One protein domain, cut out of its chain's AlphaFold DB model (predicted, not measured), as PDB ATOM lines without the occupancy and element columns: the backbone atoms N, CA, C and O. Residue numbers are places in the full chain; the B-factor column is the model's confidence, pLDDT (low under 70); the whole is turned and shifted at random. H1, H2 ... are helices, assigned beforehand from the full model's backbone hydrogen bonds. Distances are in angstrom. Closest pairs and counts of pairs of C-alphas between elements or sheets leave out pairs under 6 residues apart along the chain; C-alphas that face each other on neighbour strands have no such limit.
ATOM      1  N   TYR A  78      90.131 141.103 105.840       94.56
ATOM      2  CA  TYR A  78      89.294 141.766 104.839       94.56
ATOM      3  C   TYR A  78      89.525 143.274 104.699       94.56
ATOM      4  O   TYR A  78      89.299 143.789 103.605       94.56
ATOM      5  N   GLY A  79      90.009 143.975 105.729       97.00
ATOM      6  CA  GLY A  79      90.312 145.412 105.684       97.00
ATOM      7  C   GLY A  79      89.205 146.254 105.041       97.00
ATOM      8  O   GLY A  79      88.038 146.169 105.422       97.00
ATOM      9  N   CYS A  80      89.545 147.044 104.018       95.31
ATOM     10  CA  CYS A  80      88.560 147.870 103.317       95.31
ATOM     11  C   CYS A  80      87.527 147.060 102.519       95.31
ATOM     12  O   CYS A  80      86.422 147.553 102.291       95.31
ATOM     13  N   ALA A  81      87.822 145.813 102.135       93.12
ATOM     14  CA  ALA A  81      86.858 144.964 101.437       93.12
ATOM     15  C   ALA A  81      85.655 144.582 102.325       93.12
ATOM     16  O   ALA A  81      84.546 144.454 101.808       93.12
ATOM     17  N   ALA A  82      85.831 144.475 103.652       88.81
ATOM     18  CA  ALA A  82      84.703 144.294 104.574       88.81
ATOM     19  C   ALA A  82      83.768 145.512 104.571       88.81
ATOM     20  O   ALA A  82      82.550 145.352 104.527       88.81
ATOM     21  N   ILE A  83      84.335 146.722 104.555       92.00
ATOM     22  CA  ILE A  83      83.579 147.981 104.523       92.00
ATOM     23  C   ILE A  83      82.801 148.096 103.204       92.00
ATOM     24  O   ILE A  83      81.607 148.376 103.214       92.00
ATOM     25  N   ILE A  84      83.446 147.798 102.071       89.50
ATOM     26  CA  ILE A  84      82.804 147.760 100.745       89.50
ATOM     27  C   ILE A  84      81.623 146.780 100.738       89.50
ATOM     28  O   ILE A  84      80.526 147.149 100.321       89.50
ATOM     29  N   PHE A  85      81.818 145.561 101.251       87.19
ATOM     30  CA  PHE A  85      80.757 144.556 101.331       87.19
ATOM     31  C   PHE A  85      79.589 145.004 102.226       87.19
ATOM     32  O   PHE A  85      78.432 144.866 101.836       87.19
ATOM     33  N   GLN A  86      79.871 145.584 103.398       91.75
ATOM     34  CA  GLN A  86      78.844 146.111 104.305       91.75
ATOM     35  C   GLN A  86      78.010 147.217 103.644       91.75
ATOM     36  O   GLN A  86      76.782 147.172 103.708       91.75
ATOM     37  N   LEU A  87      78.655 148.162 102.953       88.94
ATOM     38  CA  LEU A  87      77.967 149.239 102.238       88.94
ATOM     39  C   LEU A  87      77.107 148.698 101.083       88.94
ATOM     40  O   LEU A  87      75.977 149.141 100.905       88.94
ATOM     41  N   GLN A  88      77.583 147.690 100.345       91.06
ATOM     42  CA  GLN A  88      76.787 147.015  99.308       91.06
ATOM     43  C   GLN A  88      75.546 146.311  99.885       91.06
ATOM     44  O   GLN A  88      74.466 146.395  99.299       91.06
ATOM     45  N   GLN A  89      75.666 145.659 101.047       90.50
ATOM     46  CA  GLN A  89      74.510 145.083 101.745       90.50
ATOM     47  C   GLN A  89      73.545 146.166 102.254       90.50
ATOM     48  O   GLN A  89      72.331 145.977 102.180       90.50
ATOM     49  N   GLN A  90      74.052 147.309 102.732       94.25
ATOM     50  CA  GLN A  90      73.210 148.441 103.124       94.25
ATOM     51  C   GLN A  90      72.426 148.987 101.926       94.25
ATOM     52  O   GLN A  90      71.211 149.101 102.036       94.25
ATOM     53  N   ILE A  91      73.067 149.217 100.771       91.50
ATOM     54  CA  ILE A  91      72.383 149.637  99.533       91.50
ATOM     55  C   ILE A  91      71.238 148.679  99.203       91.50
ATOM     56  O   ILE A  91      70.099 149.123  99.100       91.50
ATOM     57  N   TYR A  92      71.502 147.371  99.130       91.69
ATOM     58  CA  TYR A  92      70.475 146.371  98.820       91.69
ATOM     59  C   TYR A  92      69.269 146.427  99.780       91.69
ATOM     60  O   TYR A  92      68.111 146.383  99.353       91.69
ATOM     61  N   ASN A  93      69.527 146.557 101.084       92.12
ATOM     62  CA  ASN A  93      68.476 146.647 102.095       92.12
ATOM     63  C   ASN A  93      67.670 147.951 101.969       92.12
ATOM     64  O   ASN A  93      66.437 147.914 101.990       92.12
ATOM     65  N   THR A  94      68.348 149.085 101.789       89.62
ATOM     66  CA  THR A  94      67.731 150.410 101.660       89.62
ATOM     67  C   THR A  94      66.955 150.548 100.338       89.62
ATOM     68  O   THR A  94      65.864 151.110 100.328       89.62
ATOM     69  N   GLU A  95      67.425 149.960  99.233       95.44
ATOM     70  CA  GLU A  95      66.673 149.867  97.971       95.44
ATOM     71  C   GLU A  95      65.420 148.991  98.110       95.44
ATOM     72  O   GLU A  95      64.350 149.350  97.611       95.44
ATOM     73  N   SER A  96      65.513 147.864  98.830       96.06
ATOM     74  CA  SER A  96      64.354 147.016  99.146       96.06
ATOM     75  C   SER A  96      63.313 147.765  99.986       96.06
ATOM     76  O   SER A  96      62.109 147.614  99.765       96.06
ATOM     77  N   GLU A  97      63.760 148.582 100.940       96.75
ATOM     78  CA  GLU A  97      62.893 149.460 101.725       96.75
ATOM     79  C   GLU A  97      62.249 150.543 100.846       96.75
ATOM     80  O   GLU A  97      61.027 150.682 100.857       96.75
ATOM     81  N   LEU A  98      63.030 151.221  99.997       96.56
ATOM     82  CA  LEU A  98      62.535 152.239  99.067       96.56
ATOM     83  C   LEU A  98      61.478 151.677  98.109       96.56
ATOM     84  O   LEU A  98      60.456 152.319  97.877       96.56
ATOM     85  N   ALA A  99      61.673 150.461  97.592       96.88
ATOM     86  CA  ALA A  99      60.691 149.786  96.747       96.88
ATOM     87  C   ALA A  99      59.365 149.515  97.485       96.88
ATOM     88  O   ALA A  99      58.293 149.754  96.923       96.88
ATOM     89  N   LYS A 100      59.418 149.076  98.752       97.50
ATOM     90  CA  LYS A 100      58.223 148.855  99.590       97.50
ATOM     91  C   LYS A 100      57.489 150.168  99.869       97.50
ATOM     92  O   LYS A 100      56.287 150.246  99.637       97.50
ATOM     93  N   THR A 101      58.208 151.211 100.283       96.25
ATOM     94  CA  THR A 101      57.627 152.528 100.589       96.25
ATOM     95  C   THR A 101      57.052 153.211  99.336       96.25
ATOM     96  O   THR A 101      55.983 153.818  99.394       96.25
ATOM     97  N   ARG A 102      57.691 153.054  98.165       96.88
ATOM     98  CA  ARG A 102      57.143 153.498  96.865       96.88
ATOM     99  C   ARG A 102      55.850 152.758  96.486       96.88
ATOM    100  O   ARG A 102      54.966 153.367  95.887       96.88
ATOM    101  N   ALA A 103      55.713 151.475  96.830       96.00
ATOM    102  CA  ALA A 103      54.472 150.727  96.614       96.00
ATOM    103  C   ALA A 103      53.359 151.165  97.587       96.00
ATOM    104  O   ALA A 103      52.220 151.365  97.168       96.00
ATOM    105  N   GLU A 104      53.693 151.381  98.861       94.88
ATOM    106  CA  GLU A 104      52.769 151.867  99.894       94.88
ATOM    107  C   GLU A 104      52.144 153.219  99.517       94.88
ATOM    108  O   GLU A 104      50.918 153.349  99.478       94.88
ATOM    109  N   ILE A 105      52.962 154.211  99.137       94.69
ATOM    110  CA  ILE A 105      52.440 155.527  98.751       94.69
ATOM    111  C   ILE A 105      51.574 155.471  97.483       94.69
ATOM    112  O   ILE A 105      50.621 156.239  97.354       94.69
ATOM    113  N   ALA A 106      51.854 154.546  96.557       93.75
ATOM    114  CA  ALA A 106      51.021 154.349  95.374       93.75
ATOM    115  C   ALA A 106      49.611 153.857  95.748       93.75
ATOM    116  O   ALA A 106      48.633 154.384  95.218       93.75
ATOM    117  N   VAL A 107      49.501 152.927  96.708       92.88
ATOM    118  CA  VAL A 107      48.212 152.431  97.231       92.88
ATOM    119  C   VAL A 107      47.441 153.532  97.969       92.88
ATOM    120  O   VAL A 107      46.236 153.690  97.768       92.88
ATOM    121  N   ILE A 108      48.121 154.346  98.783       90.81
ATOM    122  CA  ILE A 108      47.490 155.482  99.476       90.81
ATOM    123  C   ILE A 108      46.941 156.493  98.455       90.81
ATOM    124  O   ILE A 108      45.779 156.897  98.540       90.81
ATOM    125  N   VAL A 242      71.696 123.162  93.304       36.59
ATOM    126  CA  VAL A 242      71.653 122.647  91.933       36.59
ATOM    127  C   VAL A 242      71.323 123.821  91.028       36.59
ATOM    128  O   VAL A 242      70.427 124.607  91.344       36.59
ATOM    129  N   ASN A 243      72.036 123.974  89.913       41.19
ATOM    130  CA  ASN A 243      71.640 124.969  88.923       41.19
ATOM    131  C   ASN A 243      70.338 124.528  88.219       41.19
ATOM    132  O   ASN A 243      69.901 123.381  88.342       41.19
ATOM    133  N   ARG A 244      69.716 125.431  87.448       39.06
ATOM    134  CA  ARG A 244      68.457 125.154  86.723       39.06
ATOM    135  C   ARG A 244      68.535 123.986  85.726       39.06
ATOM    136  O   ARG A 244      67.495 123.541  85.255       39.06
ATOM    137  N   ASN A 245      69.734 123.474  85.445       39.53
ATOM    138  CA  ASN A 245      69.995 122.416  84.475       39.53
ATOM    139  C   ASN A 245      70.301 121.068  85.165       39.53
ATOM    140  O   ASN A 245      70.686 120.113  84.498       39.53
ATOM    141  N   GLY A 246      70.161 120.979  86.496       36.78
ATOM    142  CA  GLY A 246      70.385 119.750  87.263       36.78
ATOM    143  C   GLY A 246      71.849 119.453  87.613       36.78
ATOM    144  O   GLY A 246      72.117 118.440  88.258       36.78
ATOM    145  N   SER A 247      72.794 120.333  87.268       38.50
ATOM    146  CA  SER A 247      74.188 120.194  87.705       38.50
ATOM    147  C   SER A 247      74.368 120.720  89.125       38.50
ATOM    148  O   SER A 247      74.015 121.862  89.431       38.50
ATOM    149  N   VAL A 248      74.968 119.894  89.983       38.00
ATOM    150  CA  VAL A 248      75.399 120.283  91.331       38.00
ATOM    151  C   VAL A 248      76.400 121.435  91.234       38.00
ATOM    152  O   VAL A 248      77.488 121.282  90.681       38.00
ATOM    153  N   ILE A 249      76.042 122.574  91.819       41.50
ATOM    154  CA  ILE A 249      76.964 123.653  92.151       41.50
ATOM    155  C   ILE A 249      77.762 123.149  93.352       41.50
ATOM    156  O   ILE A 249      77.274 123.129  94.484       41.50
ATOM    157  N   GLY A 250      78.970 122.658  93.090       34.56
ATOM    158  CA  GLY A 250      79.856 122.181  94.142       34.56
ATOM    159  C   GLY A 250      80.231 123.323  95.082       34.56
ATOM    160  O   GLY A 250      80.939 124.246  94.681       34.56
ATOM    161  N   LEU A 251      79.820 123.224  96.349       40.31
ATOM    162  CA  LEU A 251      80.640 123.758  97.433       40.31
ATOM    163  C   LEU A 251      82.020 123.106  97.284       40.31
ATOM    164  O   LEU A 251      82.094 121.886  97.139       40.31
ATOM    165  N   PHE A 252      83.076 123.918  97.216       37.16
ATOM    166  CA  PHE A 252      84.414 123.463  96.835       37.16
ATOM    167  C   PHE A 252      84.879 122.299  97.717       37.16
ATOM    168  O   PHE A 252      85.160 122.477  98.902       37.16
ATOM    169  N   ASP A 253      84.972 121.110  97.120       31.94
ATOM    170  CA  ASP A 253      85.430 119.908  97.805       31.94
ATOM    171  C   ASP A 253      86.903 120.091  98.202       31.94
ATOM    172  O   ASP A 253      87.781 120.307  97.362       31.94
ATOM    173  N   HIS A 254      87.176 120.011  99.504       42.72
ATOM    174  CA  HIS A 254      88.513 120.196 100.064       42.72
ATOM    175  C   HIS A 254      89.537 119.174  99.528       42.72
ATOM    176  O   HIS A 254      90.737 119.458  99.523       42.72
ATOM    177  N   SER A 255      89.085 118.013  99.037       37.59
ATOM    178  CA  SER A 255      89.938 117.030  98.357       37.59
ATOM    179  C   SER A 255      90.319 117.456  96.931       37.59
ATOM    180  O   SER A 255      91.417 117.144  96.459       37.59
ATOM    181  N   GLU A 256      89.477 118.248  96.259       40.47
ATOM    182  CA  GLU A 256      89.745 118.747  94.909       40.47
ATOM    183  C   GLU A 256      90.748 119.914  94.911       40.47
ATOM    184  O   GLU A 256      91.493 120.087  93.946       40.47
ATOM    185  N   ILE A 257      90.860 120.655  96.023       44.97
ATOM    186  CA  ILE A 257      91.892 121.690  96.206       44.97
ATOM    187  C   ILE A 257      93.293 121.059  96.128       44.97
ATOM    188  O   ILE A 257      94.108 121.482  95.311       44.97
ATOM    189  N   HIS A 258      93.566 119.988  96.883       41.78
ATOM    190  CA  HIS A 258      94.852 119.279  96.786       41.78
ATOM    191  C   HIS A 258      95.058 118.585  95.425       41.78
ATOM    192  O   HIS A 258      96.188 118.511  94.946       41.78
ATOM    193  N   SER A 259      93.986 118.122  94.770       40.25
ATOM    194  CA  SER A 259      94.048 117.472  93.449       40.25
ATOM    195  C   SER A 259      94.369 118.449  92.302       40.25
ATOM    196  O   SER A 259      95.173 118.147  91.415       40.25
ATOM    197  N   ARG A 260      93.795 119.661  92.328       41.00
ATOM    198  CA  ARG A 260      94.057 120.720  91.332       41.00
ATOM    199  C   ARG A 260      95.393 121.426  91.565       41.00
ATOM    200  O   ARG A 260      95.969 121.934  90.607       41.00
ATOM    201  N   PHE A 261      95.960 121.330  92.770       43.72
ATOM    202  CA  PHE A 261      97.384 121.575  93.048       43.72
ATOM    203  C   PHE A 261      98.300 120.442  92.534       43.72
ATOM    204  O   PHE A 261      99.299 120.076  93.158       43.72
ATOM    205  N   ARG A 262      98.020 119.923  91.329       44.31
ATOM    206  CA  ARG A 262      98.972 119.112  90.565       44.31
ATOM    207  C   ARG A 262     100.236 119.944  90.372       44.31
ATOM    208  O   ARG A 262     100.192 120.951  89.670       44.31
ATOM    209  N   ILE A 263     101.320 119.513  91.023       49.97
ATOM    210  CA  ILE A 263     102.619 120.193  91.143       49.97
ATOM    211  C   ILE A 263     102.933 121.008  89.883       49.97
ATOM    212  O   ILE A 263     103.337 120.457  88.856       49.97
ATOM    213  N   MET A 264     102.757 122.332  89.958       50.50
ATOM    214  CA  MET A 264     103.273 123.223  88.926       50.50
ATOM    215  C   MET A 264     104.792 123.197  89.046       50.50
ATOM    216  O   MET A 264     105.357 123.778  89.968       50.50
ATOM    217  N   VAL A 265     105.440 122.480  88.125       59.31
ATOM    218  CA  VAL A 265     106.896 122.318  88.060       59.31
ATOM    219  C   VAL A 265     107.531 123.664  87.698       59.31
ATOM    220  O   VAL A 265     107.808 123.968  86.541       59.31
ATOM    221  N   GLY A 266     107.697 124.526  88.700       75.56
ATOM    222  CA  GLY A 266     108.172 125.888  88.516       75.56
ATOM    223  C   GLY A 266     108.091 126.726  89.787       75.56
ATOM    224  O   GLY A 266     107.271 126.503  90.671       75.56
ATOM    225  N   ARG A 267     108.956 127.741  89.871       90.81
ATOM    226  CA  ARG A 267     108.926 128.725  90.960       90.81
ATOM    227  C   ARG A 267     107.611 129.506  90.920       90.81
ATOM    228  O   ARG A 267     107.232 129.981  89.852       90.81
ATOM    229  N   CYS A 268     106.981 129.709  92.078       94.81
ATOM    230  CA  CYS A 268     105.811 130.585  92.200       94.81
ATOM    231  C   CYS A 268     106.109 132.018  91.708       94.81
ATOM    232  O   CYS A 268     107.274 132.434  91.635       94.81
ATOM    233  N   ALA A 269     105.068 132.794  91.391       96.00
ATOM    234  CA  ALA A 269     105.211 134.159  90.882       96.00
ATOM    235  C   ALA A 269     106.042 135.049  91.823       96.00
ATOM    236  O   ALA A 269     106.908 135.785  91.350       96.00
ATOM    237  N   ALA A 270     105.871 134.899  93.141       96.81
ATOM    238  CA  ALA A 270     106.660 135.608  94.145       96.81
ATOM    239  C   ALA A 270     108.168 135.325  94.030       96.81
ATOM    240  O   ALA A 270     108.975 136.244  93.887       96.81
ATOM    241  N   CYS A 271     108.566 134.050  94.033       96.56
ATOM    242  CA  CYS A 271     109.973 133.662  93.917       96.56
ATOM    243  C   CYS A 271     110.567 134.001  92.541       96.56
ATOM    244  O   CYS A 271     111.745 134.354  92.461       96.56
ATOM    245  N   LYS A 272     109.762 133.941  91.470       94.81
ATOM    246  CA  LYS A 272     110.155 134.376  90.121       94.81
ATOM    247  C   LYS A 272     110.439 135.883  90.088       94.81
ATOM    248  O   LYS A 272     111.521 136.273  89.656       94.81
ATOM    249  N   TYR A 273     109.520 136.708  90.597       96.06
ATOM    250  CA  TYR A 273     109.650 138.168  90.657       96.06
ATOM    251  C   TYR A 273     110.842 138.600  91.525       96.06
ATOM    252  O   TYR A 273     111.690 139.380  91.095       96.06
ATOM    253  N   LEU A 274     110.972 138.016  92.722       95.69
ATOM    254  CA  LEU A 274     112.062 138.295  93.664       95.69
ATOM    255  C   LEU A 274     113.420 137.693  93.251       95.69
ATOM    256  O   LEU A 274     114.402 137.882  93.968       95.69
ATOM    257  N   ARG A 275     113.485 136.960  92.128       94.81
ATOM    258  CA  ARG A 275     114.679 136.257  91.613       94.81
ATOM    259  C   ARG A 275     115.321 135.296  92.631       94.81
ATOM    260  O   ARG A 275     116.540 135.168  92.687       94.81
ATOM    261  N   LYS A 276     114.502 134.595  93.423       93.50
ATOM    262  CA  LYS A 276     114.939 133.627  94.450       93.50
ATOM    263  C   LYS A 276     114.596 132.182  94.069       93.50
ATOM    264  O   LYS A 276     113.888 131.928  93.090       93.50
ATOM    265  N   GLY A 277     115.116 131.231  94.847       92.00
ATOM    266  CA  GLY A 277     114.604 129.859  94.881       92.00
ATOM    267  C   GLY A 277     113.185 129.810  95.464       92.00
ATOM    268  O   GLY A 277     112.754 130.749  96.135       92.00
ATOM    269  N   CYS A 278     112.457 128.732  95.188       95.00
ATOM    270  CA  CYS A 278     111.138 128.462  95.758       95.00
ATOM    271  C   CYS A 278     111.232 127.133  96.519       95.00
ATOM    272  O   CYS A 278     111.315 126.105  95.850       95.00
ATOM    273  N   PRO A 279     111.308 127.140  97.861       93.62
ATOM    274  CA  PRO A 279     111.303 125.908  98.644       93.62
ATOM    275  C   PRO A 279     109.896 125.287  98.673       93.62
ATOM    276  O   PRO A 279     108.923 125.929  98.263       93.62
ATOM    277  N   GLU A 280     109.790 124.049  99.152       88.94
ATOM    278  CA  GLU A 280     108.516 123.317  99.239       88.94
ATOM    279  C   GLU A 280     107.534 123.967 100.231       88.94
ATOM    280  O   GLU A 280     106.334 124.014  99.974       88.94
ATOM    281  N   ASP A 281     108.047 124.566 101.309       90.19
ATOM    282  CA  ASP A 281     107.306 125.281 102.359       90.19
ATOM    283  C   ASP A 281     107.067 126.776 102.044       90.19
ATOM    284  O   ASP A 281     106.788 127.590 102.928       90.19
ATOM    285  N   CYS A 282     107.193 127.183 100.776       92.81
ATOM    286  CA  CYS A 282     107.118 128.589 100.386       92.81
ATOM    287  C   CYS A 282     105.750 129.222 100.701       92.81
ATOM    288  O   CYS A 282     104.773 128.999  99.986       92.81
ATOM    289  N   ILE A 283     105.716 130.133 101.681       93.00
ATOM    290  CA  ILE A 283     104.506 130.847 102.147       93.00
ATOM    291  C   ILE A 283     103.715 131.592 101.056       93.00
ATOM    292  O   ILE A 283     102.561 131.948 101.274       93.00
ATOM    293  N   PHE A 284     104.321 131.868  99.897       94.94
ATOM    294  CA  PHE A 284     103.662 132.530  98.769       94.94
ATOM    295  C   PHE A 284     103.164 131.556  97.696       94.94
ATOM    296  O   PHE A 284     102.305 131.930  96.899       94.94
ATOM    297  N   ALA A 285     103.698 130.333  97.636       93.44
ATOM    298  CA  ALA A 285     103.401 129.393  96.558       93.44
ATOM    299  C   ALA A 285     101.921 128.964  96.478       93.44
ATOM    300  O   ALA A 285     101.425 128.895  95.352       93.44
ATOM    301  N   PRO A 286     101.183 128.773  97.595       91.06
ATOM    302  CA  PRO A 286      99.747 128.484  97.546       91.06
ATOM    303  C   PRO A 286      98.885 129.614  96.964       91.06
ATOM    304  O   PRO A 286      97.788 129.351  96.486       91.06
ATOM    305  N   TYR A 287      99.354 130.867  97.003       91.44
ATOM    306  CA  TYR A 287      98.524 132.043  96.699       91.44
ATOM    307  C   TYR A 287      98.956 132.805  95.437       91.44
ATOM    308  O   TYR A 287      98.169 133.548  94.854       91.44
ATOM    309  N   PHE A 288     100.205 132.625  94.998       94.75
ATOM    310  CA  PHE A 288     100.795 133.321  93.852       94.75
ATOM    311  C   PHE A 288     101.356 132.330  92.815       94.75
ATOM    312  O   PHE A 288     102.578 132.233  92.639       94.75
ATOM    313  N   PRO A 289     100.490 131.568  92.124       91.12
ATOM    314  CA  PRO A 289     100.907 130.613  91.102       91.12
ATOM    315  C   PRO A 289     101.596 131.298  89.901       91.12
ATOM    316  O   PRO A 289     101.336 132.467  89.604       91.12
ATOM    317  N   PRO A 290     102.492 130.598  89.178       89.69
ATOM    318  CA  PRO A 290     103.308 131.189  88.110       89.69
ATOM    319  C   PRO A 290     102.526 131.659  86.870       89.69
ATOM    320  O   PRO A 290     103.094 132.384  86.053       89.69
ATOM    321  N   ASN A 291     101.263 131.251  86.721       87.81
ATOM    322  CA  ASN A 291     100.378 131.634  85.616       87.81
ATOM    323  C   ASN A 291      99.791 133.052  85.757       87.81
ATOM    324  O   ASN A 291      99.405 133.627  84.745       87.81
ATOM    325  N   ASN A 292      99.759 133.634  86.963       85.88
ATOM    326  CA  ASN A 292      99.335 135.020  87.181       85.88
ATOM    327  C   ASN A 292     100.420 135.816  87.941       85.88
ATOM    328  O   ASN A 292     100.332 136.003  89.157       85.88
ATOM    329  N   PRO A 293     101.474 136.282  87.241       92.62
ATOM    330  CA  PRO A 293     102.555 137.040  87.866       92.62
ATOM    331  C   PRO A 293     102.141 138.455  88.299       92.62
ATOM    332  O   PRO A 293     102.692 138.966  89.275       92.62
ATOM    333  N   GLN A 294     101.165 139.063  87.616       93.12
ATOM    334  CA  GLN A 294     100.707 140.434  87.869       93.12
ATOM    335  C   GLN A 294     100.131 140.597  89.279       93.12
ATOM    336  O   GLN A 294     100.468 141.562  89.960       93.12
ATOM    337  N   ARG A 295      99.364 139.615  89.777       91.62
ATOM    338  CA  ARG A 295      98.836 139.642  91.155       91.62
ATOM    339  C   ARG A 295      99.931 139.804  92.211       91.62
ATOM    340  O   ARG A 295      99.778 140.611  93.126       91.62
ATOM    341  N   PHE A 296     101.056 139.092  92.082       97.31
ATOM    342  CA  PHE A 296     102.174 139.290  93.010       97.31
ATOM    343  C   PHE A 296     102.875 140.631  92.788       97.31
ATOM    344  O   PHE A 296     103.245 141.279  93.760       97.31
ATOM    345  N   GLU A 297     103.061 141.057  91.539       97.31
ATOM    346  CA  GLU A 297     103.671 142.355  91.233       97.31
ATOM    347  C   GLU A 297     102.881 143.520  91.844       97.31
ATOM    348  O   GLU A 297     103.482 144.391  92.476       97.31
ATOM    349  N   HIS A 298     101.550 143.504  91.736       97.31
ATOM    350  CA  HIS A 298     100.668 144.517  92.314       97.31
ATOM    351  C   HIS A 298     100.807 144.560  93.843       97.31
ATOM    352  O   HIS A 298     101.164 145.592  94.416       97.31
ATOM    353  N   VAL A 299     100.630 143.412  94.500       98.19
ATOM    354  CA  VAL A 299     100.773 143.270  95.958       98.19
ATOM    355  C   VAL A 299     102.181 143.661  96.433       98.19
ATOM    356  O   VAL A 299     102.340 144.348  97.444       98.19
ATOM    357  N   HIS A 300     103.225 143.293  95.688       98.31
ATOM    358  CA  HIS A 300     104.606 143.671  95.984       98.31
ATOM    359  C   HIS A 300     104.853 145.179  95.827       98.31
ATOM    360  O   HIS A 300     105.590 145.758  96.623       98.31
ATOM    361  N   ARG A 301     104.260 145.819  94.815       98.12
ATOM    362  CA  ARG A 301     104.412 147.256  94.549       98.12
ATOM    363  C   ARG A 301     103.795 148.118  95.651       98.12
ATOM    364  O   ARG A 301     104.383 149.140  95.995       98.12
ATOM    365  N   ILE A 302     102.651 147.699  96.193       98.62
ATOM    366  CA  ILE A 302     101.901 148.448  97.211       98.62
ATOM    367  C   ILE A 302     102.373 148.108  98.634       98.62
ATOM    368  O   ILE A 302     102.788 148.999  99.375       98.62
ATOM    369  N   TYR A 303     102.387 146.825  99.008       98.62
ATOM    370  CA  TYR A 303     102.695 146.386 100.379       98.62
ATOM    371  C   TYR A 303     104.146 145.927 100.566       98.62
ATOM    372  O   TYR A 303     104.730 146.086 101.637       98.62
ATOM    373  N   GLY A 304     104.760 145.361  99.524       98.19
ATOM    374  CA  GLY A 304     106.094 144.762  99.592       98.19
ATOM    375  C   GLY A 304     106.107 143.370 100.232       98.19
ATOM    376  O   GLY A 304     105.430 143.094 101.221       98.19
ATOM    377  N   ALA A 305     106.946 142.474  99.699       97.50
ATOM    378  CA  ALA A 305     106.972 141.064 100.111       97.50
ATOM    379  C   ALA A 305     107.191 140.856 101.621       97.50
ATOM    380  O   ALA A 305     106.652 139.912 102.190       97.50
ATOM    381  N   LYS A 306     107.971 141.721 102.285       97.62
ATOM    382  CA  LYS A 306     108.246 141.594 103.725       97.62
ATOM    383  C   LYS A 306     106.988 141.806 104.575       97.62
ATOM    384  O   LYS A 306     106.766 141.035 105.508       97.62
ATOM    385  N   ASN A 307     106.182 142.819 104.267       98.00
ATOM    386  CA  ASN A 307     105.002 143.144 105.066       98.00
ATOM    387  C   ASN A 307     103.907 142.097 104.851       98.00
ATOM    388  O   ASN A 307     103.362 141.584 105.821       98.00
ATOM    389  N   VAL A 308     103.697 141.667 103.602       97.75
ATOM    390  CA  VAL A 308     102.768 140.571 103.275       97.75
ATOM    391  C   VAL A 308     103.192 139.268 103.958       97.75
ATOM    392  O   VAL A 308     102.367 138.604 104.576       97.75
ATOM    393  N   ALA A 309     104.487 138.925 103.944       96.31
ATOM    394  CA  ALA A 309     105.002 137.768 104.679       96.31
ATOM    395  C   ALA A 309     104.811 137.880 106.201       96.31
ATOM    396  O   ALA A 309     104.671 136.861 106.869       96.31
ATOM    397  N   THR A 310     104.835 139.098 106.752       96.31
ATOM    398  CA  THR A 310     104.585 139.346 108.181       96.31
ATOM    399  C   THR A 310     103.104 139.144 108.497       96.31
ATOM    400  O   THR A 310     102.787 138.345 109.371       96.31
ATOM    401  N   LEU A 311     102.200 139.742 107.713       95.75
ATOM    402  CA  LEU A 311     100.751 139.566 107.855       95.75
ATOM    403  C   LEU A 311     100.340 138.087 107.754       95.75
ATOM    404  O   LEU A 311      99.628 137.583 108.616       95.75
ATOM    405  N   LEU A 312     100.846 137.353 106.756       94.56
ATOM    406  CA  LEU A 312     100.557 135.920 106.602       94.56
ATOM    407  C   LEU A 312     101.041 135.067 107.786       94.56
ATOM    408  O   LEU A 312     100.496 133.985 108.010       94.56
ATOM    409  N   LYS A 313     102.054 135.521 108.534       92.88
ATOM    410  CA  LYS A 313     102.534 134.869 109.763       92.88
ATOM    411  C   LYS A 313     101.723 135.268 110.991       92.88
ATOM    412  O   LYS A 313     101.453 134.415 111.823       92.88
ATOM    413  N   GLU A 314     101.268 136.515 111.089       91.75
ATOM    414  CA  GLU A 314     100.305 136.924 112.125       91.75
ATOM    415  C   GLU A 314      99.008 136.091 112.004       91.75
ATOM    416  O   GLU A 314      98.522 135.526 112.987       91.75
ATOM    417  N   LEU A 315      98.542 135.881 110.766       89.94
ATOM    418  CA  LEU A 315      97.412 135.010 110.414       89.94
ATOM    419  C   LEU A 315      97.686 133.495 110.562       89.94
ATOM    420  O   LEU A 315      96.762 132.709 110.382       89.94
ATOM    421  N   GLU A 316      98.908 133.052 110.889       82.56
ATOM    422  CA  GLU A 316      99.227 131.627 111.143       82.56
ATOM    423  C   GLU A 316      98.552 131.088 112.407       82.56
ATOM    424  O   GLU A 316      98.266 129.899 112.511       82.56
ATOM    425  N   SER A 317      98.285 131.983 113.359       77.69
ATOM    426  CA  SER A 317      97.521 131.691 114.573       77.69
ATOM    427  C   SER A 317      96.034 131.415 114.303       77.69
ATOM    428  O   SER A 317      95.334 130.902 115.175       77.69
ATOM    429  N   LEU A 318      95.552 131.744 113.099       71.56
ATOM    430  CA  LEU A 318      94.181 131.536 112.648       71.56
ATOM    431  C   LEU A 318      94.108 130.359 111.660       71.56
ATOM    432  O   LEU A 318      95.118 129.844 111.181       71.56
ATOM    433  N   GLN A 319      92.891 129.923 111.329       71.69
ATOM    434  CA  GLN A 319      92.685 128.836 110.364       71.69
ATOM    435  C   GLN A 319      93.330 129.156 108.995       71.69
ATOM    436  O   GLN A 319      93.154 130.275 108.500       71.69
ATOM    437  N   PRO A 320      93.996 128.193 108.318       73.25
ATOM    438  CA  PRO A 320      94.723 128.434 107.061       73.25
ATOM    439  C   PRO A 320      93.906 129.095 105.940       73.25
ATOM    440  O   PRO A 320      94.468 129.776 105.083       73.25
ATOM    441  N   TYR A 321      92.581 128.929 105.969       80.56
ATOM    442  CA  TYR A 321      91.614 129.583 105.087       80.56
ATOM    443  C   TYR A 321      91.744 131.119 105.065       80.56
ATOM    444  O   TYR A 321      91.748 131.721 103.989       80.56
ATOM    445  N   PHE A 322      91.948 131.756 106.223       86.81
ATOM    446  CA  PHE A 322      92.017 133.219 106.333       86.81
ATOM    447  C   PHE A 322      93.206 133.827 105.578       86.81
ATOM    448  O   PHE A 322      93.123 134.956 105.101       86.81
ATOM    449  N   ARG A 323      94.298 133.073 105.395       90.06
ATOM    450  CA  ARG A 323      95.450 133.505 104.583       90.06
ATOM    451  C   ARG A 323      95.092 133.649 103.106       90.06
ATOM    452  O   ARG A 323      95.531 134.604 102.473       90.06
ATOM    453  N   ALA A 324      94.285 132.732 102.566       88.31
ATOM    454  CA  ALA A 324      93.825 132.813 101.181       88.31
ATOM    455  C   ALA A 324      92.937 134.052 100.984       88.31
ATOM    456  O   ALA A 324      93.186 134.849 100.083       88.31
ATOM    457  N   GLN A 325      91.976 134.269 101.886       87.56
ATOM    458  CA  GLN A 325      91.099 135.445 101.859       87.56
ATOM    459  C   GLN A 325      91.870 136.766 102.006       87.56
ATOM    460  O   GLN A 325      91.598 137.721 101.278       87.56
ATOM    461  N   ALA A 326      92.872 136.810 102.890       93.00
ATOM    462  CA  ALA A 326      93.747 137.968 103.040       93.00
ATOM    463  C   ALA A 326      94.520 138.280 101.750       93.00
ATOM    464  O   ALA A 326      94.634 139.446 101.381       93.00
ATOM    465  N   ILE A 327      95.004 137.268 101.017       94.94
ATOM    466  CA  ILE A 327      95.635 137.501  99.711       94.94
ATOM    467  C   ILE A 327      94.630 137.964  98.653       94.94
ATOM    468  O   ILE A 327      94.984 138.852  97.880       94.94
ATOM    469  N   GLU A 328      93.402 137.441  98.608       92.44
ATOM    470  CA  GLU A 328      92.392 137.948  97.663       92.44
ATOM    471  C   GLU A 328      92.093 139.436  97.899       92.44
ATOM    472  O   GLU A 328      92.149 140.229  96.956       92.44
ATOM    473  N   THR A 329      91.859 139.849  99.151       95.31
ATOM    474  CA  THR A 329      91.548 141.261  99.438       95.31
ATOM    475  C   THR A 329      92.758 142.181  99.278       95.31
ATOM    476  O   THR A 329      92.600 143.276  98.743       95.31
ATOM    477  N   LEU A 330      93.978 141.735  99.609       97.75
ATOM    478  CA  LEU A 330      95.208 142.479  99.298       97.75
ATOM    479  C   LEU A 330      95.452 142.618  97.788       97.75
ATOM    480  O   LEU A 330      95.959 143.652  97.356       97.75
ATOM    481  N   CYS A 331      95.126 141.605  96.975       96.19
ATOM    482  CA  CYS A 331      95.214 141.718  95.516       96.19
ATOM    483  C   CYS A 331      94.253 142.795  94.997       96.19
ATOM    484  O   CYS A 331      94.676 143.665  94.238       96.19
ATOM    485  N   TYR A 332      92.998 142.769  95.460       96.12
ATOM    486  CA  TYR A 332      91.975 143.756  95.108       96.12
ATOM    487  C   TYR A 332      92.354 145.187  95.530       96.12
ATOM    488  O   TYR A 332      92.282 146.113  94.720       96.12
ATOM    489  N   GLU A 333      92.803 145.384  96.773       97.75
ATOM    490  CA  GLU A 333      93.247 146.694  97.270       97.75
ATOM    491  C   GLU A 333      94.486 147.198  96.506       97.75
ATOM    492  O   GLU A 333      94.533 148.364  96.107       97.75
ATOM    493  N   ALA A 334      95.465 146.324  96.228       98.31
ATOM    494  CA  ALA A 334      96.654 146.695  95.462       98.31
ATOM    495  C   ALA A 334      96.321 147.121  94.027       98.31
ATOM    496  O   ALA A 334      96.870 148.103  93.531       98.31
ATOM    497  N   GLU A 335      95.432 146.386  93.359       96.12
ATOM    498  CA  GLU A 335      94.970 146.708  92.011       96.12
ATOM    499  C   GLU A 335      94.177 148.021  91.993       96.12
ATOM    500  O   GLU A 335      94.500 148.909  91.201       96.12
ATOM    501  N   SER A 336      93.255 148.209  92.943       95.75
ATOM    502  CA  SER A 336      92.515 149.467  93.128       95.75
ATOM    503  C   SER A 336      93.460 150.661  93.310       95.75
ATOM    504  O   SER A 336      93.253 151.724  92.728       95.75
ATOM    505  N   ARG A 337      94.546 150.492  94.079       97.69
ATOM    506  CA  ARG A 337      95.572 151.525  94.309       97.69
ATOM    507  C   ARG A 337      96.484 151.766  93.101       97.69
ATOM    508  O   ARG A 337      97.027 152.859  92.966       97.69
ATOM    509  N   ILE A 338      96.654 150.787  92.214       96.44
ATOM    510  CA  ILE A 338      97.391 150.954  90.952       96.44
ATOM    511  C   ILE A 338      96.541 151.692  89.915       96.44
ATOM    512  O   ILE A 338      97.069 152.566  89.229       96.44
ATOM    513  N   GLN A 339      95.246 151.380  89.838       95.06
ATOM    514  CA  GLN A 339      94.282 152.071  88.976       95.06
ATOM    515  C   GLN A 339      94.014 153.504  89.466       95.06
ATOM    516  O   GLN A 339      93.987 154.437  88.668       95.06
ATOM    517  N   ASN A 340      93.887 153.703  90.782       95.00
ATOM    518  CA  ASN A 340      93.672 155.004  91.409       95.00
ATOM    519  C   ASN A 340      94.739 155.291  92.488       95.00
ATOM    520  O   ASN A 340      94.516 155.026  93.674       95.00
ATOM    521  N   PRO A 341      95.896 155.876  92.119       97.44
ATOM    522  CA  PRO A 341      96.986 156.157  93.058       97.44
ATOM    523  C   PRO A 341      96.592 157.044  94.248       97.44
ATOM    524  O   PRO A 341      97.138 156.887  95.342       97.44
ATOM    525  N   VAL A 342      95.634 157.958  94.058       97.06
ATOM    526  CA  VAL A 342      95.232 158.933  95.082       97.06
ATOM    527  C   VAL A 342      94.234 158.346  96.075       97.06
ATOM    528  O   VAL A 342      94.381 158.570  97.272       97.06
ATOM    529  N   TYR A 343      93.248 157.579  95.615       95.25
ATOM    530  CA  TYR A 343      92.133 157.150  96.465       95.25
ATOM    531  C   TYR A 343      92.022 155.637  96.668       95.25
ATOM    532  O   TYR A 343      91.326 155.227  97.589       95.25
ATOM    533  N   GLY A 344      92.696 154.814  95.859       97.19
ATOM    534  CA  GLY A 344      92.661 153.357  95.990       97.19
ATOM    535  C   GLY A 344      91.242 152.795  96.040       97.19
ATOM    536  O   GLY A 344      90.375 153.209  95.266       97.19
ATOM    537  N   CYS A 345      90.992 151.873  96.969       93.56
ATOM    538  CA  CYS A 345      89.653 151.314  97.172       93.56
ATOM    539  C   CYS A 345      88.736 152.249  97.986       93.56
ATOM    540  O   CYS A 345      87.511 152.115  97.922       93.56
ATOM    541  N   ALA A 346      89.289 153.260  98.673       94.19
ATOM    542  CA  ALA A 346      88.498 154.276  99.371       94.19
ATOM    543  C   ALA A 346      87.628 155.124  98.416       94.19
ATOM    544  O   ALA A 346      86.595 155.645  98.837       94.19
ATOM    545  N   ALA A 347      87.975 155.202  97.122       89.81
ATOM    546  CA  ALA A 347      87.107 155.788  96.094       89.81
ATOM    547  C   ALA A 347      85.747 155.077  95.995       89.81
ATOM    548  O   ALA A 347      84.705 155.732  95.949       89.81
ATOM    549  N   LEU A 348      85.748 153.737  95.996       92.25
ATOM    550  CA  LEU A 348      84.519 152.947  95.933       92.25
ATOM    551  C   LEU A 348      83.725 153.064  97.239       92.25
ATOM    552  O   LEU A 348      82.511 153.222  97.194       92.25
ATOM    553  N   ILE A 349      84.402 153.054  98.391       91.06
ATOM    554  CA  ILE A 349      83.768 153.258  99.705       91.06
ATOM    555  C   ILE A 349      82.990 154.580  99.732       91.06
ATOM    556  O   ILE A 349      81.805 154.581 100.061       91.06
ATOM    557  N   PHE A 350      83.619 155.680  99.309       83.75
ATOM    558  CA  PHE A 350      82.966 156.988  99.225       83.75
ATOM    559  C   PHE A 350      81.769 156.985  98.259       83.75
ATOM    560  O   PHE A 350      80.709 157.521  98.580       83.75
ATOM    561  N   HIS A 351      81.902 156.340  97.095       88.38
ATOM    562  CA  HIS A 351      80.807 156.231  96.129       88.38
ATOM    563  C   HIS A 351      79.592 155.482  96.700       88.38
ATOM    564  O   HIS A 351      78.467 155.972  96.596       88.38
ATOM    565  N   LEU A 352      79.814 154.335  97.350       90.38
ATOM    566  CA  LEU A 352      78.752 153.535  97.969       90.38
ATOM    567  C   LEU A 352      78.078 154.297  99.126       90.38
ATOM    568  O   LEU A 352      76.855 154.291  99.235       90.38
ATOM    569  N   GLN A 353      78.849 155.023  99.945       92.44
ATOM    570  CA  GLN A 353      78.307 155.903 100.992       92.44
ATOM    571  C   GLN A 353      77.406 157.005 100.415       92.44
ATOM    572  O   GLN A 353      76.324 157.260 100.946       92.44
ATOM    573  N   GLN A 354      77.804 157.629  99.301       90.56
ATOM    574  CA  GLN A 354      76.978 158.639  98.636       90.56
ATOM    575  C   GLN A 354      75.702 158.034  98.026       90.56
ATOM    576  O   GLN A 354      74.648 158.668  98.081       90.56
ATOM    577  N   GLN A 355      75.766 156.817  97.475       93.94
ATOM    578  CA  GLN A 355      74.579 156.098  96.998       93.94
ATOM    579  C   GLN A 355      73.586 155.847  98.138       93.94
ATOM    580  O   GLN A 355      72.420 156.213  98.006       93.94
ATOM    581  N   ILE A 356      74.052 155.321  99.277       92.31
ATOM    582  CA  ILE A 356      73.237 155.115 100.486       92.31
ATOM    583  C   ILE A 356      72.548 156.417 100.900       92.31
ATOM    584  O   ILE A 356      71.324 156.449 100.999       92.31
ATOM    585  N   HIS A 357      73.307 157.507 101.047       92.69
ATOM    586  CA  HIS A 357      72.762 158.811 101.431       92.69
ATOM    587  C   HIS A 357      71.665 159.304 100.471       92.69
ATOM    588  O   HIS A 357      70.648 159.848 100.906       92.69
ATOM    589  N   ASN A 358      71.838 159.096  99.163       93.69
ATOM    590  CA  ASN A 358      70.847 159.488  98.161       93.69
ATOM    591  C   ASN A 358      69.544 158.677  98.299       93.69
ATOM    592  O   ASN A 358      68.458 159.258  98.248       93.69
ATOM    593  N   ILE A 359      69.645 157.359  98.507       93.88
ATOM    594  CA  ILE A 359      68.492 156.457  98.671       93.88
ATOM    595  C   ILE A 359      67.772 156.755  99.999       93.88
ATOM    596  O   ILE A 359      66.547 156.867 100.021       93.88
ATOM    597  N   GLU A 360      68.514 156.973 101.090       96.06
ATOM    598  CA  GLU A 360      67.975 157.376 102.399       96.06
ATOM    599  C   GLU A 360      67.276 158.748 102.333       96.06
ATOM    600  O   GLU A 360      66.195 158.924 102.902       96.06
ATOM    601  N   SER A 361      67.826 159.706 101.575       96.75
ATOM    602  CA  SER A 361      67.188 161.005 101.312       96.75
ATOM    603  C   SER A 361      65.873 160.866 100.539       96.75
ATOM    604  O   SER A 361      64.919 161.598 100.811       96.75
ATOM    605  N   GLU A 362      65.786 159.942  99.576       96.88
ATOM    606  CA  GLU A 362      64.531 159.675  98.867       96.88
ATOM    607  C   GLU A 362      63.503 158.988  99.775       96.88
ATOM    608  O   GLU A 362      62.361 159.442  99.859       96.88
ATOM    609  N   LEU A 363      63.921 157.966 100.527       96.31
ATOM    610  CA  LEU A 363      63.097 157.300 101.538       96.31
ATOM    611  C   LEU A 363      62.480 158.294 102.522       96.31
ATOM    612  O   LEU A 363      61.280 158.230 102.783       96.31
ATOM    613  N   ALA A 364      63.277 159.231 103.043       97.38
ATOM    614  CA  ALA A 364      62.805 160.257 103.966       97.38
ATOM    615  C   ALA A 364      61.714 161.150 103.346       97.38
ATOM    616  O   ALA A 364      60.712 161.434 104.003       97.38
ATOM    617  N   LYS A 365      61.860 161.542 102.071       97.62
ATOM    618  CA  LYS A 365      60.856 162.346 101.346       97.62
ATOM    619  C   LYS A 365      59.541 161.589 101.178       97.62
ATOM    620  O   LYS A 365      58.485 162.137 101.481       97.62
ATOM    621  N   ILE A 366      59.596 160.326 100.747       96.62
ATOM    622  CA  ILE A 366      58.387 159.515 100.535       96.62
ATOM    623  C   ILE A 366      57.700 159.205 101.872       96.62
ATOM    624  O   ILE A 366      56.481 159.317 101.969       96.62
ATOM    625  N   ARG A 367      58.464 158.897 102.929       96.31
ATOM    626  CA  ARG A 367      57.937 158.707 104.294       96.31
ATOM    627  C   ARG A 367      57.219 159.952 104.822       96.31
ATOM    628  O   ARG A 367      56.145 159.826 105.405       96.31
ATOM    629  N   ALA A 368      57.776 161.142 104.588       96.06
ATOM    630  CA  ALA A 368      57.126 162.398 104.954       96.06
ATOM    631  C   ALA A 368      55.816 162.624 104.173       96.06
ATOM    632  O   ALA A 368      54.819 163.031 104.765       96.06
ATOM    633  N   GLU A 369      55.781 162.309 102.873       95.00
ATOM    634  CA  GLU A 369      54.551 162.417 102.075       95.00
ATOM    635  C   GLU A 369      53.475 161.411 102.526       95.00
ATOM    636  O   GLU A 369      52.315 161.796 102.669       95.00
ATOM    637  N   ILE A 370      53.849 160.159 102.830       94.31
ATOM    638  CA  ILE A 370      52.936 159.162 103.421       94.31
ATOM    639  C   ILE A 370      52.309 159.710 104.707       94.31
ATOM    640  O   ILE A 370      51.089 159.680 104.838       94.31
ATOM    641  N   ALA A 371      53.111 160.275 105.617       93.50
ATOM    642  CA  ALA A 371      52.607 160.829 106.873       93.50
ATOM    643  C   ALA A 371      51.567 161.949 106.655       93.50
ATOM    644  O   ALA A 371      50.522 161.942 107.307       93.50
ATOM    645  N   VAL A 372      51.809 162.859 105.702       93.00
ATOM    646  CA  VAL A 372      50.869 163.942 105.343       93.00
ATOM    647  C   VAL A 372      49.576 163.392 104.724       93.00
ATOM    648  O   VAL A 372      48.477 163.820 105.081       93.00
ATOM    649  N   LEU A 373      49.676 162.429 103.803       89.62
ATOM    650  CA  LEU A 373      48.499 161.811 103.182       89.62
ATOM    651  C   LEU A 373      47.659 161.039 104.213       89.62
ATOM    652  O   LEU A 373      46.431 161.143 104.207       89.62
ATOM    653  N   SER A 374      48.308 160.325 105.136       86.00
ATOM    654  CA  SER A 374      47.644 159.601 106.222       86.00
ATOM    655  C   SER A 374      46.940 160.532 107.215       86.00
ATOM    656  O   SER A 374      45.829 160.210 107.636       86.00
ATOM    657  N   SER A 375      47.516 161.695 107.556       83.06
ATOM    658  CA  SER A 375      46.844 162.668 108.433       83.06
ATOM    659  C   SER A 375      45.619 163.302 107.772       83.06
ATOM    660  O   SER A 375      44.579 163.452 108.412       83.06
ATOM    661  N   ASN A 376      45.693 163.613 106.473       72.69
ATOM    662  CA  ASN A 376      44.573 164.209 105.739       72.69
ATOM    663  C   ASN A 376      43.374 163.250 105.606       72.69
ATOM    664  O   ASN A 376      42.227 163.695 105.608       72.69
TER     665      ASN A 376
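What this domain is: This is residues 78 to 108 and 242 to 376 of the 395 residues of the protein "Putative transcription factor AS2-LOB family" of Rosa chinensis (UniProt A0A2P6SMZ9). Two long helices, H7 and H1, lie side by side as an arm that makes much of the length, both running away from a small head of H3, H4, H5 and H6. Off the head trails a thin tail with the short H2, of which residues 243 to 249 and 251 to 260 stick out free. The printed part has 166 residues, with seven named helices, H1 to H7 in chain order, and no named strand: all helix. It is only just extended, close to loose, with a radius of gyration of the C-alphas of 23.1 A and spans of 79 by 47 by 29 A.

How they stand to each other: Begin at H7, residues 346 to 376, which touches H1, residues 80 to 108, at a shallow tilt of 20 degrees, the same way; their closest C-alphas, Ile 91 and Ile 356, are 5.6 A apart. Then find the hub, H6, residues 321 to 339, which only just touches H1, with 3 pairs of C-alphas within 8 A, the closest Ala 81 and Thr 329 at 6.3 A. With residues 330 to 338 alone H6 touches H4, residues 293 to 302, about perpendicular at 75 degrees; the closest C-alphas, Val 299 and Ala 334, are 5.4 A apart. H5, residues 305 to 317, forms a helical hairpin with H6, the closest C-alphas being Leu 312 and Arg 323 at 6.0 A. H3, residues 269 to 273, touches H4, and H2, residues 254 to 260, touches no helix. Every O i to N i+4 pair is within hydrogen-bond range in H1, H3, H4, H6 and H7, against 2 of 3 in H2 and 8 of 9 in H5.

Where its parts are: Find C-alpha 80 at (88.560, 147.870, 103.317); from there H1 runs 41.9 A. H7 runs 45.5 A to C-alpha 376 at (44.573, 164.209, 105.739), and H6 measures 27.8 A.

The domain as a whole: Residues 109 to 241 are cut out, leaving 41.5 A between C-alphas 108 and 242. The link from H3 to H4 is long, and residues 242 to 265 have pLDDT under 70.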